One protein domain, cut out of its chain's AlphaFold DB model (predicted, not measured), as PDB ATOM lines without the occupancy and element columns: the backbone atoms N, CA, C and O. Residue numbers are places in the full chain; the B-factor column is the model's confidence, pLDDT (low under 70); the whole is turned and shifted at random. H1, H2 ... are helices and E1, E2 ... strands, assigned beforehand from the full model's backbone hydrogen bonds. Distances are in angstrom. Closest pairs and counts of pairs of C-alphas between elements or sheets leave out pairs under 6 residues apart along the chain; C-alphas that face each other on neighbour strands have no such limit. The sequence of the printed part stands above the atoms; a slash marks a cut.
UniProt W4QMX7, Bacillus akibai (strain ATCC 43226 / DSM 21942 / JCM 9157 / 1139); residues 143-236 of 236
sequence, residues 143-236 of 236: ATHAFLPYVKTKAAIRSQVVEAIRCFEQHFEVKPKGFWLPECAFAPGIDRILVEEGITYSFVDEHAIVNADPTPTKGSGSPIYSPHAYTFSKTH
ATOM      1  N   ALA A 143     202.807 213.115 207.468       98.12
ATOM      2  CA  ALA A 143     203.268 211.797 207.934       98.12
ATOM      3  C   ALA A 143     203.379 211.641 209.457       98.12
ATOM      4  O   ALA A 143     203.074 210.585 209.999       98.12
ATOM      5  N   THR A 144     203.796 212.685 210.165       97.00
ATOM      6  CA  THR A 144     203.883 212.680 211.633       97.00
ATOM      7  C   THR A 144     203.096 213.822 212.262       97.00
ATOM      8  O   THR A 144     203.424 214.250 213.365       97.00
ATOM      9  N   HIS A 145     202.125 214.378 211.531       97.69
ATOM     10  CA  HIS A 145     201.410 215.598 211.905       97.69
ATOM     11  C   HIS A 145     202.359 216.775 212.219       97.69
ATOM     12  O   HIS A 145     202.122 217.591 213.105       97.69
ATOM     13  N   ALA A 146     203.492 216.846 211.507       96.50
ATOM     14  CA  ALA A 146     204.485 217.892 211.717       96.50
ATOM     15  C   ALA A 146     203.911 219.269 211.358       96.50
ATOM     16  O   ALA A 146     203.321 219.433 210.292       96.50
ATOM     17  N   PHE A 147     204.163 220.274 212.198       96.25
ATOM     18  CA  PHE A 147     203.806 221.662 211.907       96.25
ATOM     19  C   PHE A 147     204.612 222.172 210.701       96.25
ATOM     20  O   PHE A 147     205.749 222.640 210.835       96.25
ATOM     21  N   LEU A 148     204.040 222.022 209.502       95.44
ATOM     22  CA  LEU A 148     204.744 222.181 208.227       95.44
ATOM     23  C   LEU A 148     205.440 223.544 208.064       95.44
ATOM     24  O   LEU A 148     206.571 223.540 207.574       95.44
ATOM     25  N   PRO A 149     204.873 224.682 208.519       94.69
ATOM     26  CA  PRO A 149     205.560 225.973 208.440       94.69
ATOM     27  C   PRO A 149     206.913 226.036 209.165       94.69
ATOM     28  O   PRO A 149     207.749 226.866 208.818       94.69
ATOM     29  N   TYR A 150     207.159 225.177 210.161       94.69
ATOM     30  CA  TYR A 150     208.428 225.139 210.906       94.69
ATOM     31  C   TYR A 150     209.419 224.096 210.380       94.69
ATOM     32  O   TYR A 150     210.559 224.017 210.850       94.69
ATOM     33  N   VAL A 151     209.031 223.310 209.376       94.69
ATOM     34  CA  VAL A 151     209.931 222.361 208.727       94.69
ATOM     35  C   VAL A 151     210.879 223.126 207.799       94.69
ATOM     36  O   VAL A 151     210.480 223.733 206.811       94.69
ATOM     37  N   LYS A 152     212.177 223.088 208.118       91.62
ATOM     38  CA  LYS A 152     213.186 224.001 207.546       91.62
ATOM     39  C   LYS A 152     213.476 223.819 206.056       91.62
ATOM     40  O   LYS A 152     214.022 224.729 205.437       91.62
ATOM     41  N   THR A 153     213.209 222.646 205.484       95.31
ATOM     42  CA  THR A 153     213.592 222.341 204.099       95.31
ATOM     43  C   THR A 153     212.399 221.872 203.282       95.31
ATOM     44  O   THR A 153     211.568 221.095 203.749       95.31
ATOM     45  N   LYS A 154     212.354 222.289 202.011       94.81
ATOM     46  CA  LYS A 154     211.345 221.820 201.048       94.81
ATOM     47  C   LYS A 154     211.357 220.299 200.899       94.81
ATOM     48  O   LYS A 154     210.301 219.698 200.760       94.81
ATOM     49  N   ALA A 155     212.541 219.687 200.959       96.94
ATOM     50  CA  ALA A 155     212.689 218.237 200.916       96.94
ATOM     51  C   ALA A 155     211.995 217.560 202.108       96.94
ATOM     52  O   ALA A 155     211.250 216.613 201.900       96.94
ATOM     53  N   ALA A 156     212.163 218.080 203.331       97.25
ATOM     54  CA  ALA A 156     211.509 217.522 204.513       97.25
ATOM     55  C   ALA A 156     209.983 217.732 204.501       97.25
ATOM     56  O   ALA A 156     209.250 216.820 204.877       97.25
ATOM     57  N   ILE A 157     209.496 218.883 204.014       97.62
ATOM     58  CA  ILE A 157     208.054 219.102 203.791       97.62
ATOM     59  C   ILE A 157     207.521 218.084 202.775       97.62
ATOM     60  O   ILE A 157     206.529 217.413 203.042       97.62
ATOM     61  N   ARG A 158     208.199 217.915 201.631       98.31
ATOM     62  CA  ARG A 158     207.789 216.942 200.611       98.31
ATOM     63  C   ARG A 158     207.809 215.513 201.148       98.31
ATOM     64  O   ARG A 158     206.862 214.785 200.896       98.31
ATOM     65  N   SER A 159     208.809 215.122 201.939       98.25
ATOM     66  CA  SER A 159     208.831 213.805 202.591       98.25
ATOM     67  C   SER A 159     207.604 213.567 203.475       98.25
ATOM     68  O   SER A 159     207.029 212.485 203.421       98.25
ATOM     69  N   GLN A 160     207.163 214.573 204.241       98.50
ATOM     70  CA  GLN A 160     205.949 214.475 205.060       98.50
ATOM     71  C   GLN A 160     204.681 214.276 204.217       98.50
ATOM     72  O   GLN A 160     203.782 213.560 204.646       98.50
ATOM     73  N   VAL A 161     204.604 214.895 203.034       98.50
ATOM     74  CA  VAL A 161     203.461 214.766 202.114       98.50
ATOM     75  C   VAL A 161     203.484 213.424 201.380       98.50
ATOM     76  O   VAL A 161     202.482 212.717 201.359       98.50
ATOM     77  N   VAL A 162     204.627 213.040 200.811       98.62
ATOM     78  CA  VAL A 162     204.772 211.799 200.033       98.62
ATOM     79  C   VAL A 162     204.519 210.573 200.904       98.62
ATOM     80  O   VAL A 162     203.775 209.681 200.502       98.62
ATOM     81  N   GLU A 163     205.085 210.535 202.111       98.62
ATOM     82  CA  GLU A 163     204.886 209.394 203.010       98.62
ATOM     83  C   GLU A 163     203.437 209.316 203.507       98.62
ATOM     84  O   GLU A 163     202.875 208.231 203.628       98.62
ATOM     85  N   ALA A 164     202.781 210.462 203.703       98.69
ATOM     86  CA  ALA A 164     201.364 210.504 204.033       98.69
ATOM     87  C   ALA A 164     200.454 209.976 202.920       98.69
ATOM     88  O   ALA A 164     199.480 209.275 203.200       98.69
ATOM     89  N   ILE A 165     200.756 210.317 201.665       98.81
ATOM     90  CA  ILE A 165     200.036 209.809 200.492       98.81
ATOM     91  C   ILE A 165     200.231 208.301 200.382       98.81
ATOM     92  O   ILE A 165     199.255 207.580 200.206       98.81
ATOM     93  N   ARG A 166     201.470 207.824 200.545       98.75
ATOM     94  CA  ARG A 166     201.800 206.398 200.506       98.75
ATOM     95  C   ARG A 166     201.076 205.612 201.598       98.75
ATOM     96  O   ARG A 166     200.479 204.583 201.298       98.75
ATOM     97  N   CYS A 167     201.113 206.095 202.840       98.75
ATOM     98  CA  CYS A 167     200.401 205.476 203.958       98.75
ATOM     99  C   CYS A 167     198.890 205.441 203.683       98.75
ATOM    100  O   CYS A 167     198.265 204.391 203.798       98.75
ATOM    101  N   PHE A 168     198.298 206.549 203.224       98.81
ATOM    102  CA  PHE A 168     196.880 206.574 202.867       98.81
ATOM    103  C   PHE A 168     196.541 205.569 201.752       98.81
ATOM    104  O   PHE A 168     195.593 204.803 201.895       98.81
ATOM    105  N   GLU A 169     197.328 205.526 200.675       98.56
ATOM    106  CA  GLU A 169     197.134 204.606 199.545       98.56
ATOM    107  C   GLU A 169     197.260 203.135 199.972       98.56
ATOM    108  O   GLU A 169     196.493 202.298 199.508       98.56
ATOM    109  N   GLN A 170     198.141 202.814 200.922       98.44
ATOM    110  CA  GLN A 170     198.236 201.471 201.501       98.44
ATOM    111  C   GLN A 170     196.951 201.052 202.242       98.44
ATOM    112  O   GLN A 170     196.577 199.878 202.211       98.44
ATOM    113  N   HIS A 171     196.266 201.993 202.900       98.38
ATOM    114  CA  HIS A 171     195.090 201.709 203.734       98.38
ATOM    115  C   HIS A 171     193.744 201.935 203.036       98.38
ATOM    116  O   HIS A 171     192.747 201.368 203.482       98.38
ATOM    117  N   PHE A 172     193.693 202.706 201.950       97.94
ATOM    118  CA  PHE A 172     192.465 203.015 201.199       97.94
ATOM    119  C   PHE A 172     192.536 202.661 199.707       97.94
ATOM    120  O   PHE A 172     191.563 202.882 198.996       97.94
ATOM    121  N   GLU A 173     193.667 202.133 199.228       97.44
ATOM    122  CA  GLU A 173     193.882 201.645 197.851       97.44
ATOM    123  C   GLU A 173     193.708 202.703 196.748       97.44
ATOM    124  O   GLU A 173     193.714 202.402 195.555       97.44
ATOM    125  N   VAL A 174     193.611 203.971 197.141       97.31
ATOM    126  CA  VAL A 174     193.572 205.126 196.250       97.31
ATOM    127  C   VAL A 174     194.393 206.258 196.842       97.31
ATOM    128  O   VAL A 174     194.554 206.370 198.058       97.31
ATOM    129  N   LYS A 175     194.865 207.158 195.982       98.12
ATOM    130  CA  LYS A 175     195.529 208.379 196.438       98.12
ATOM    131  C   LYS A 175     194.508 209.381 196.989       98.12
ATOM    132  O   LYS A 175     193.460 209.582 196.362       98.12
ATOM    133  N   PRO A 176     194.801 210.043 198.121       98.06
ATOM    134  CA  PRO A 176     193.928 211.076 198.656       98.06
ATOM    135  C   PRO A 176     193.948 212.303 197.737       98.06
ATOM    136  O   PRO A 176     194.978 212.640 197.160       98.06
ATOM    137  N   LYS A 177     192.810 212.994 197.621       97.56
ATOM    138  CA  LYS A 177     192.720 214.291 196.917       97.56
ATOM    139  C   LYS A 177     192.777 215.484 197.866       97.56
ATOM    140  O   LYS A 177     193.188 216.571 197.466       97.56
ATOM    141  N   GLY A 178     192.334 215.287 199.103       97.94
ATOM    142  CA  GLY A 178     192.384 216.298 200.148       97.94
ATOM    143  C   GLY A 178     193.525 216.056 201.124       97.94
ATOM    144  O   GLY A 178     193.999 214.928 201.289       97.94
ATOM    145  N   PHE A 179     193.926 217.121 201.806       98.38
ATOM    146  CA  PHE A 179     194.964 217.083 202.825       98.38
ATOM    147  C   PHE A 179     194.596 218.006 203.981       98.38
ATOM    148  O   PHE A 179     194.367 219.201 203.795       98.38
ATOM    149  N   TRP A 180     194.557 217.473 205.192       98.00
ATOM    150  CA  TRP A 180     194.447 218.271 206.400       98.00
ATOM    151  C   TRP A 180     195.829 218.792 206.790       98.00
ATOM    152  O   TRP A 180     196.719 218.012 207.141       98.00
ATOM    153  N   LEU A 181     196.020 220.109 206.721       96.88
ATOM    154  CA  LEU A 181     197.239 220.742 207.215       96.88
ATOM    155  C   LEU A 181     197.270 220.614 208.744       96.88
ATOM    156  O   LEU A 181     196.292 221.009 209.376       96.88
ATOM    157  N   PRO A 182     198.353 220.092 209.349       96.06
ATOM    158  CA  PRO A 182     198.485 220.073 210.801       96.06
ATOM    159  C   PRO A 182     198.253 221.462 211.392       96.06
ATOM    160  O   PRO A 182     198.872 222.430 210.949       96.06
ATOM    161  N   GLU A 183     197.326 221.555 212.346       93.38
ATOM    162  CA  GLU A 183     196.872 222.814 212.958       93.38
ATOM    163  C   GLU A 183     196.313 223.852 211.964       93.38
ATOM    164  O   GLU A 183     196.412 225.056 212.196       93.38
ATOM    165  N   CYS A 184     195.789 223.406 210.813       92.56
ATOM    166  CA  CYS A 184     195.392 224.268 209.691       92.56
ATOM    167  C   CYS A 184     196.507 225.246 209.262       92.56
ATOM    168  O   CYS A 184     196.244 226.305 208.685       92.56
ATOM    169  N   ALA A 185     197.765 224.896 209.553       91.25
ATOM    170  CA  ALA A 185     198.886 225.808 209.456       91.25
ATOM    171  C   ALA A 185     199.470 225.817 208.046       91.25
ATOM    172  O   ALA A 185     199.936 224.801 207.521       91.25
ATOM    173  N   PHE A 186     199.482 227.003 207.445       91.69
ATOM    174  CA  PHE A 186     199.928 227.207 206.077       91.69
ATOM    175  C   PHE A 186     201.078 228.213 205.998       91.69
ATOM    176  O   PHE A 186     201.112 229.209 206.718       91.69
ATOM    177  N   ALA A 187     202.007 227.959 205.079       90.31
ATOM    178  CA  ALA A 187     203.058 228.883 204.681       90.31
ATOM    179  C   ALA A 187     203.229 228.839 203.152       90.31
ATOM    180  O   ALA A 187     203.105 227.757 202.559       90.31
ATOM    181  N   PRO A 188     203.544 229.974 202.498       89.62
ATOM    182  CA  PRO A 188     203.722 230.028 201.051       89.62
ATOM    183  C   PRO A 188     204.714 228.982 200.525       89.62
ATOM    184  O   PRO A 188     205.811 228.811 201.058       89.62
ATOM    185  N   GLY A 189     204.338 228.291 199.446       91.44
ATOM    186  CA  GLY A 189     205.144 227.247 198.818       91.44
ATOM    187  C   GLY A 189     204.798 225.826 199.267       91.44
ATOM    188  O   GLY A 189     205.175 224.888 198.564       91.44
ATOM    189  N   ILE A 190     204.063 225.647 200.374       95.44
ATOM    190  CA  ILE A 190     203.493 224.340 200.753       95.44
ATOM    191  C   ILE A 190     202.449 223.897 199.719       95.44
ATOM    192  O   ILE A 190     202.445 222.745 199.300       95.44
ATOM    193  N   ASP A 191     201.618 224.829 199.255       95.31
ATOM    194  CA  ASP A 191     200.593 224.620 198.230       95.31
ATOM    195  C   ASP A 191     201.179 224.044 196.938       95.31
ATOM    196  O   ASP A 191     200.642 223.093 196.378       95.31
ATOM    197  N   ARG A 192     202.333 224.560 196.503       96.25
ATOM    198  CA  ARG A 192     203.030 224.047 195.323       96.25
ATOM    199  C   ARG A 192     203.444 222.586 195.489       96.25
ATOM    200  O   ARG A 192     203.272 221.811 194.556       96.25
ATOM    201  N   ILE A 193     203.981 222.217 196.654       97.31
ATOM    202  CA  ILE A 193     204.367 220.826 196.936       97.31
ATOM    203  C   ILE A 193     203.125 219.932 196.903       97.31
ATOM    204  O   ILE A 193     203.153 218.888 196.269       97.31
ATOM    205  N   LEU A 194     202.027 220.357 197.532       97.81
ATOM    206  CA  LEU A 194     200.778 219.592 197.564       97.81
ATOM    207  C   LEU A 194     200.221 219.343 196.152       97.81
ATOM    208  O   LEU A 194     199.905 218.201 195.826       97.81
ATOM    209  N   VAL A 195     200.183 220.372 195.296       97.56
ATOM    210  CA  VAL A 195     199.753 220.241 193.889       97.56
ATOM    211  C   VAL A 195     200.667 219.306 193.099       97.56
ATOM    212  O   VAL A 195     200.174 218.459 192.357       97.56
ATOM    213  N   GLU A 196     201.989 219.440 193.250       97.62
ATOM    214  CA  GLU A 196     202.970 218.585 192.562       97.62
ATOM    215  C   GLU A 196     202.808 217.099 192.934       97.62
ATOM    216  O   GLU A 196     203.012 216.240 192.079       97.62
ATOM    217  N   GLU A 197     202.378 216.795 194.165       97.94
ATOM    218  CA  GLU A 197     202.092 215.428 194.631       97.94
ATOM    219  C   GLU A 197     200.634 214.974 194.375       97.94
ATOM    220  O   GLU A 197     200.244 213.869 194.756       97.94
ATOM    221  N   GLY A 198     199.817 215.793 193.700       97.00
ATOM    222  CA  GLY A 198     198.453 215.443 193.279       97.00
ATOM    223  C   GLY A 198     197.343 215.725 194.298       97.00
ATOM    224  O   GLY A 198     196.196 215.342 194.067       97.00
ATOM    225  N   ILE A 199     197.650 216.414 195.398       98.19
ATOM    226  CA  ILE A 199     196.649 216.920 196.342       98.19
ATOM    227  C   ILE A 199     196.029 218.198 195.769       98.19
ATOM    228  O   ILE A 199     196.729 219.085 195.283       98.19
ATOM    229  N   THR A 200     194.707 218.324 195.862       96.94
ATOM    230  CA  THR A 200     193.961 219.428 195.244       96.94
ATOM    231  C   THR A 200     193.332 220.401 196.237       96.94
ATOM    232  O   THR A 200     193.003 221.521 195.839       96.94
ATOM    233  N   TYR A 201     193.130 220.006 197.503       96.75
ATOM    234  CA  TYR A 201     192.511 220.891 198.495       96.75
ATOM    235  C   TYR A 201     192.939 220.659 199.952       96.75
ATOM    236  O   TYR A 201     193.225 219.535 200.369       96.75
ATOM    237  N   SER A 202     192.895 221.735 200.743       95.75
ATOM    238  CA  SER A 202     193.024 221.727 202.207       95.75
ATOM    239  C   SER A 202     192.027 222.667 202.874       95.75
ATOM    240  O   SER A 202     191.258 223.379 202.225       95.75
ATOM    241  N   PHE A 203     192.095 222.682 204.200       92.06
ATOM    242  CA  PHE A 203     191.373 223.595 205.062       92.06
ATOM    243  C   PHE A 203     192.347 224.558 205.741       92.06
ATOM    244  O   PHE A 203     193.477 224.175 206.057       92.06
ATOM    245  N   VAL A 204     191.920 225.805 205.923       87.56
ATOM    246  CA  VAL A 204     192.670 226.847 206.636       87.56
ATOM    247  C   VAL A 204     191.749 227.596 207.588       87.56
ATOM    248  O   VAL A 204     190.542 227.709 207.347       87.56
ATOM    249  N   ASP A 205     192.351 228.128 208.646       83.94
ATOM    250  CA  ASP A 205     191.667 228.975 209.613       83.94
ATOM    251  C   ASP A 205     191.187 230.297 208.981       83.94
ATOM    252  O   ASP A 205     191.772 230.804 208.016       83.94
ATOM    253  N   GLU A 206     190.133 230.890 209.550       78.56
ATOM    254  CA  GLU A 206     189.602 232.185 209.116       78.56
ATOM    255  C   GLU A 206     190.677 233.275 209.054       78.56
ATOM    256  O   GLU A 206     190.736 234.038 208.085       78.56
ATOM    257  N   HIS A 207     191.559 233.335 210.051       77.69
ATOM    258  CA  HIS A 207     192.600 234.350 210.128       77.69
ATOM    259  C   HIS A 207     193.604 234.251 208.979       77.69
ATOM    260  O   HIS A 207     194.142 235.280 208.563       77.69
ATOM    261  N   ALA A 208     193.832 233.052 208.433       77.88
ATOM    262  CA  ALA A 208     194.695 232.868 207.271       77.88
ATOM    263  C   ALA A 208     194.084 233.491 206.007       77.88
ATOM    264  O   ALA A 208     194.812 234.026 205.178       77.88
ATOM    265  N   ILE A 209     192.754 233.469 205.880       77.62
ATOM    266  CA  ILE A 209     192.023 234.068 204.752       77.62
ATOM    267  C   ILE A 209     191.938 235.588 204.909       77.62
ATOM    268  O   ILE A 209     192.164 236.318 203.946       77.62
ATOM    269  N   VAL A 210     191.633 236.074 206.115       77.12
ATOM    270  CA  VAL A 210     191.498 237.515 206.397       77.12
ATOM    271  C   VAL A 210     192.815 238.262 206.180       77.12
ATOM    272  O   VAL A 210     192.804 239.377 205.667       77.12
ATOM    273  N   ASN A 211     193.945 237.644 206.535       79.56
ATOM    274  CA  ASN A 211     195.275 238.246 206.412       79.56
ATOM    275  C   ASN A 211     196.039 237.784 205.160       79.56
ATOM    276  O   ASN A 211     197.251 237.984 205.078       79.56
ATOM    277  N   ALA A 212     195.368 237.128 204.211       80.81
ATOM    278  CA  ALA A 212     196.017 236.632 203.006       80.81
ATOM    279  C   ALA A 212     196.508 237.777 202.107       80.81
ATOM    280  O   ALA A 212     195.816 238.779 201.898       80.81
ATOM    281  N   ASP A 213     197.689 237.569 201.529       76.69
ATOM    282  CA  ASP A 213     198.272 238.401 200.481       76.69
ATOM    283  C   ASP A 213     198.546 237.521 199.244       76.69
ATOM    284  O   ASP A 213     199.360 236.590 199.328       76.69
ATOM    285  N   PRO A 214     197.852 237.742 198.110       79.69
ATOM    286  CA  PRO A 214     196.840 238.777 197.881       79.69
ATOM    287  C   PRO A 214     195.514 238.490 198.601       79.69
ATOM    288  O   PRO A 214     195.138 237.334 198.809       79.69
ATOM    289  N   THR A 215     194.762 239.549 198.921       80.25
ATOM    290  CA  THR A 215     193.443 239.418 199.555       80.25
ATOM    291  C   THR A 215     192.467 238.668 198.637       80.25
ATOM    292  O   THR A 215     192.297 239.057 197.475       80.25
ATOM    293  N   PRO A 216     191.784 237.615 199.124       79.44
ATOM    294  CA  PRO A 216     190.842 236.852 198.320       79.44
ATOM    295  C   PRO A 216     189.674 237.709 197.826       79.44
ATOM    296  O   PRO A 216     189.070 238.472 198.574       79.44
ATOM    297  N   THR A 217     189.308 237.549 196.554       71.38
ATOM    298  CA  THR A 217     188.235 238.335 195.921       71.38
ATOM    299  C   THR A 217     186.826 237.874 196.303       71.38
ATOM    300  O   THR A 217     185.854 238.570 196.017       71.38
ATOM    301  N   LYS A 218     186.688 236.683 196.902       68.19
ATOM    302  CA  LYS A 218     185.416 236.119 197.377       68.19
ATOM    303  C   LYS A 218     185.402 236.104 198.906       68.19
ATOM    304  O   LYS A 218     186.413 235.792 199.524       68.19
ATOM    305  N   GLY A 219     184.254 236.447 199.494       61.00
ATOM    306  CA  GLY A 219     184.052 236.421 200.946       61.00
ATOM    307  C   GLY A 219     184.068 235.006 201.537       61.00
ATOM    308  O   GLY A 219     184.163 234.014 200.818       61.00
ATOM    309  N   SER A 220     183.902 234.917 202.858       59.78
ATOM    310  CA  SER A 220     184.101 233.713 203.687       59.78
ATOM    311  C   SER A 220     183.238 232.480 203.363       59.78
ATOM    312  O   SER A 220     183.465 231.429 203.949       59.78
ATOM    313  N   GLY A 221     182.273 232.577 202.441       65.94
ATOM    314  CA  GLY A 221     181.374 231.485 202.041       65.94
ATOM    315  C   GLY A 221     181.757 230.769 200.741       65.94
ATOM    316  O   GLY A 221     180.907 230.131 200.126       65.94
ATOM    317  N   SER A 222     182.984 230.926 200.238       77.44
ATOM    318  CA  SER A 222     183.444 230.259 199.012       77.44
ATOM    319  C   SER A 222     184.899 229.803 199.127       77.44
ATOM    320  O   SER A 222     185.691 230.509 199.751       77.44
ATOM    321  N   PRO A 223     185.276 228.679 198.486       84.12
ATOM    322  CA  PRO A 223     186.673 228.280 198.391       84.12
ATOM    323  C   PRO A 223     187.517 229.360 197.711       84.12
ATOM    324  O   PRO A 223     187.061 230.029 196.772       84.12
ATOM    325  N   ILE A 224     188.757 229.496 198.171       88.50
ATOM    326  CA  ILE A 224     189.767 230.382 197.589       88.50
ATOM    327  C   ILE A 224     190.867 229.548 196.936       88.50
ATOM    328  O   ILE A 224     191.032 228.369 197.245       88.50
ATOM    329  N   TYR A 225     191.627 230.168 196.037       89.19
ATOM    330  CA  TYR A 225     192.689 229.493 195.300       89.19
ATOM    331  C   TYR A 225     194.029 230.154 195.576       89.19
ATOM    332  O   TYR A 225     194.134 231.382 195.568       89.19
ATOM    333  N   SER A 226     195.060 229.339 195.782       89.88
ATOM    334  CA  SER A 226     196.438 229.815 195.769       89.88
ATOM    335  C   SER A 226     196.887 230.157 194.337       89.88
ATOM    336  O   SER A 226     196.262 229.709 193.368       89.88
ATOM    337  N   PRO A 227     198.011 230.877 194.159       88.44
ATOM    338  CA  PRO A 227     198.601 231.118 192.837       88.44
ATOM    339  C   PRO A 227     198.924 229.843 192.039       88.44
ATOM    340  O   PRO A 227     199.037 229.900 190.818       88.44
ATOM    341  N   HIS A 228     199.052 228.693 192.708       91.69
ATOM    342  CA  HIS A 228     199.295 227.387 192.087       91.69
ATOM    343  C   HIS A 228     197.998 226.590 191.842       91.69
ATOM    344  O   HIS A 228     198.056 225.383 191.637       91.69
ATOM    345  N   ALA A 229     196.834 227.254 191.873       89.00
ATOM    346  CA  ALA A 229     195.500 226.657 191.742       89.00
ATOM    347  C   ALA A 229     195.137 225.641 192.845       89.00
ATOM    348  O   ALA A 229     194.235 224.821 192.667       89.00
ATOM    349  N   TYR A 230     195.799 225.714 194.003       91.44
ATOM    350  CA  TYR A 230     195.459 224.895 195.162       91.44
ATOM    351  C   TYR A 230     194.224 225.444 195.877       91.44
ATOM    352  O   TYR A 230     194.153 226.647 196.130       91.44
ATOM    353  N   THR A 231     193.261 224.585 196.214       92.38
ATOM    354  CA  THR A 231     191.987 225.024 196.801       92.38
ATOM    355  C   THR A 231     192.057 225.049 198.326       92.38
ATOM    356  O   THR A 231     192.389 224.048 198.959       92.38
ATOM    357  N   PHE A 232     191.669 226.170 198.927       89.62
ATOM    358  CA  PHE A 232     191.480 226.288 200.368       89.62
ATOM    359  C   PHE A 232     190.012 226.517 200.705       89.62
ATOM    360  O   PHE A 232     189.381 227.456 200.209       89.62
ATOM    361  N   SER A 233     189.493 225.672 201.589       86.94
ATOM    362  CA  SER A 233     188.199 225.858 202.238       86.94
ATOM    363  C   SER A 233     188.395 226.405 203.647       86.94
ATOM    364  O   SER A 233     189.338 226.044 204.349       86.94
ATOM    365  N   LYS A 234     187.490 227.281 204.067       78.06
ATOM    366  CA  LYS A 234     187.496 227.865 205.406       78.06
ATOM    367  C   LYS A 234     186.955 226.864 206.435       78.06
ATOM    368  O   LYS A 234     185.918 226.251 206.182       78.06
ATOM    369  N   THR A 235     187.603 226.742 207.595       71.06
ATOM    370  CA  THR A 235     186.995 226.133 208.794       71.06
ATOM    371  C   THR A 235     186.232 227.193 209.592       71.06
ATOM    372  O   THR A 235     186.705 228.323 209.722       71.06
ATOM    373  N   HIS A 236     185.039 226.848 210.078       62.28
ATOM    374  CA  HIS A 236     184.227 227.694 210.961       62.28
ATOM    375  C   HIS A 236     184.381 227.279 212.419       62.28
ATOM    376  O   HIS A 236     184.576 226.064 212.649       62.28
TER     377      HIS A 236
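Overview. This is residues 143 to 236 of the 236 residues of a protein of Bacillus akibai (strain ATCC 43226 / DSM 21942 / JCM 9157 / 1139) (UniProt W4QMX7). A small sheet of three short parallel strands, E1, E2 and E3, lies between the long helix H1 at one end of the domain and the short helix H3 with the loop of residues 211 to 222 at the other end. The short helix H2 touches H1 and grazes the sheet. The printed part has 94 residues with three named helices and three named strands, in the order H1 E1 H2 E2 H3 E3 along the chain; the sheet's order is E1 E2 E3, and the class is mixed, helices and strands, with under half of the residues, 42, in named elements. The whole is compact, with a radius of gyration of the C-alphas of 13.2 A and spans of 38 by 29 by 22 A.

Arrangement. Begin at the inner strand E2, residues 201 to 204. Beside it is the edge strand E3, residues 231 to 234, parallel at 33 degrees, with N 202 and O 231 3.0 A apart and N 233 and O 202 3.0 A apart, both within hydrogen-bond range. The other edge strand, E1, residues 178 to 180, is parallel to E2 at 26 degrees; look for N 179 and O 201 at 2.9 A. Residues 224 to 225 pair antiparallel with residues 231 to 232 of E3. H2, residues 190 to 196, only grazes the sheet with its residues 191 to 195. E1, H2 and E2 form a strand-helix-strand unit, two parallel neighbour strands with a helix between them in the chain, with a right-handed crossover. E2, H3 and E3 form another, also right-handed; H3, residues 206 to 210, only grazes the sheet with its residues 206 to 209. The closest C-alphas of H3 and E3, those of Glu 206 and Lys 234, are 6.1 A apart. H1, residues 154 to 172, is not on the sheet; with residues 157 to 161 alone it touches H2, the closest C-alphas being those of Arg 158 and Ile 193 at 6.3 A, at a steep tilt of 56 degrees, the same way. H1 and H3 are apart. In H1, H2 and H3 every O i to N i+4 pair is within hydrogen-bond range.

Along the chain. Find C-alpha 178 at (192.384, 216.298, 200.148), where E1 begins. E2 runs 10.1 A from Tyr 201 to Val 204, and E3 10.1 A from Thr 231 to C-alpha 234 at (187.496, 227.865, 205.406). H1 runs 26.6 A from C-alpha 154 at (211.345, 221.820, 201.048) to Phe 172. H2 measures 10.0 A, E1 6.9 A and H3 6.3 A.

Size, cuts and confidence. The two C-alphas farthest apart, those of Gln 170 and Thr 217, are 38.6 A apart. The printed part has no cut and ends at His 236, the chain's last residue. The link from H3 to E3, residues 211 to 230, is long. The mean pLDDT of the printed part is 90.6; look for values under 70 at residues 218 to 221 and 236.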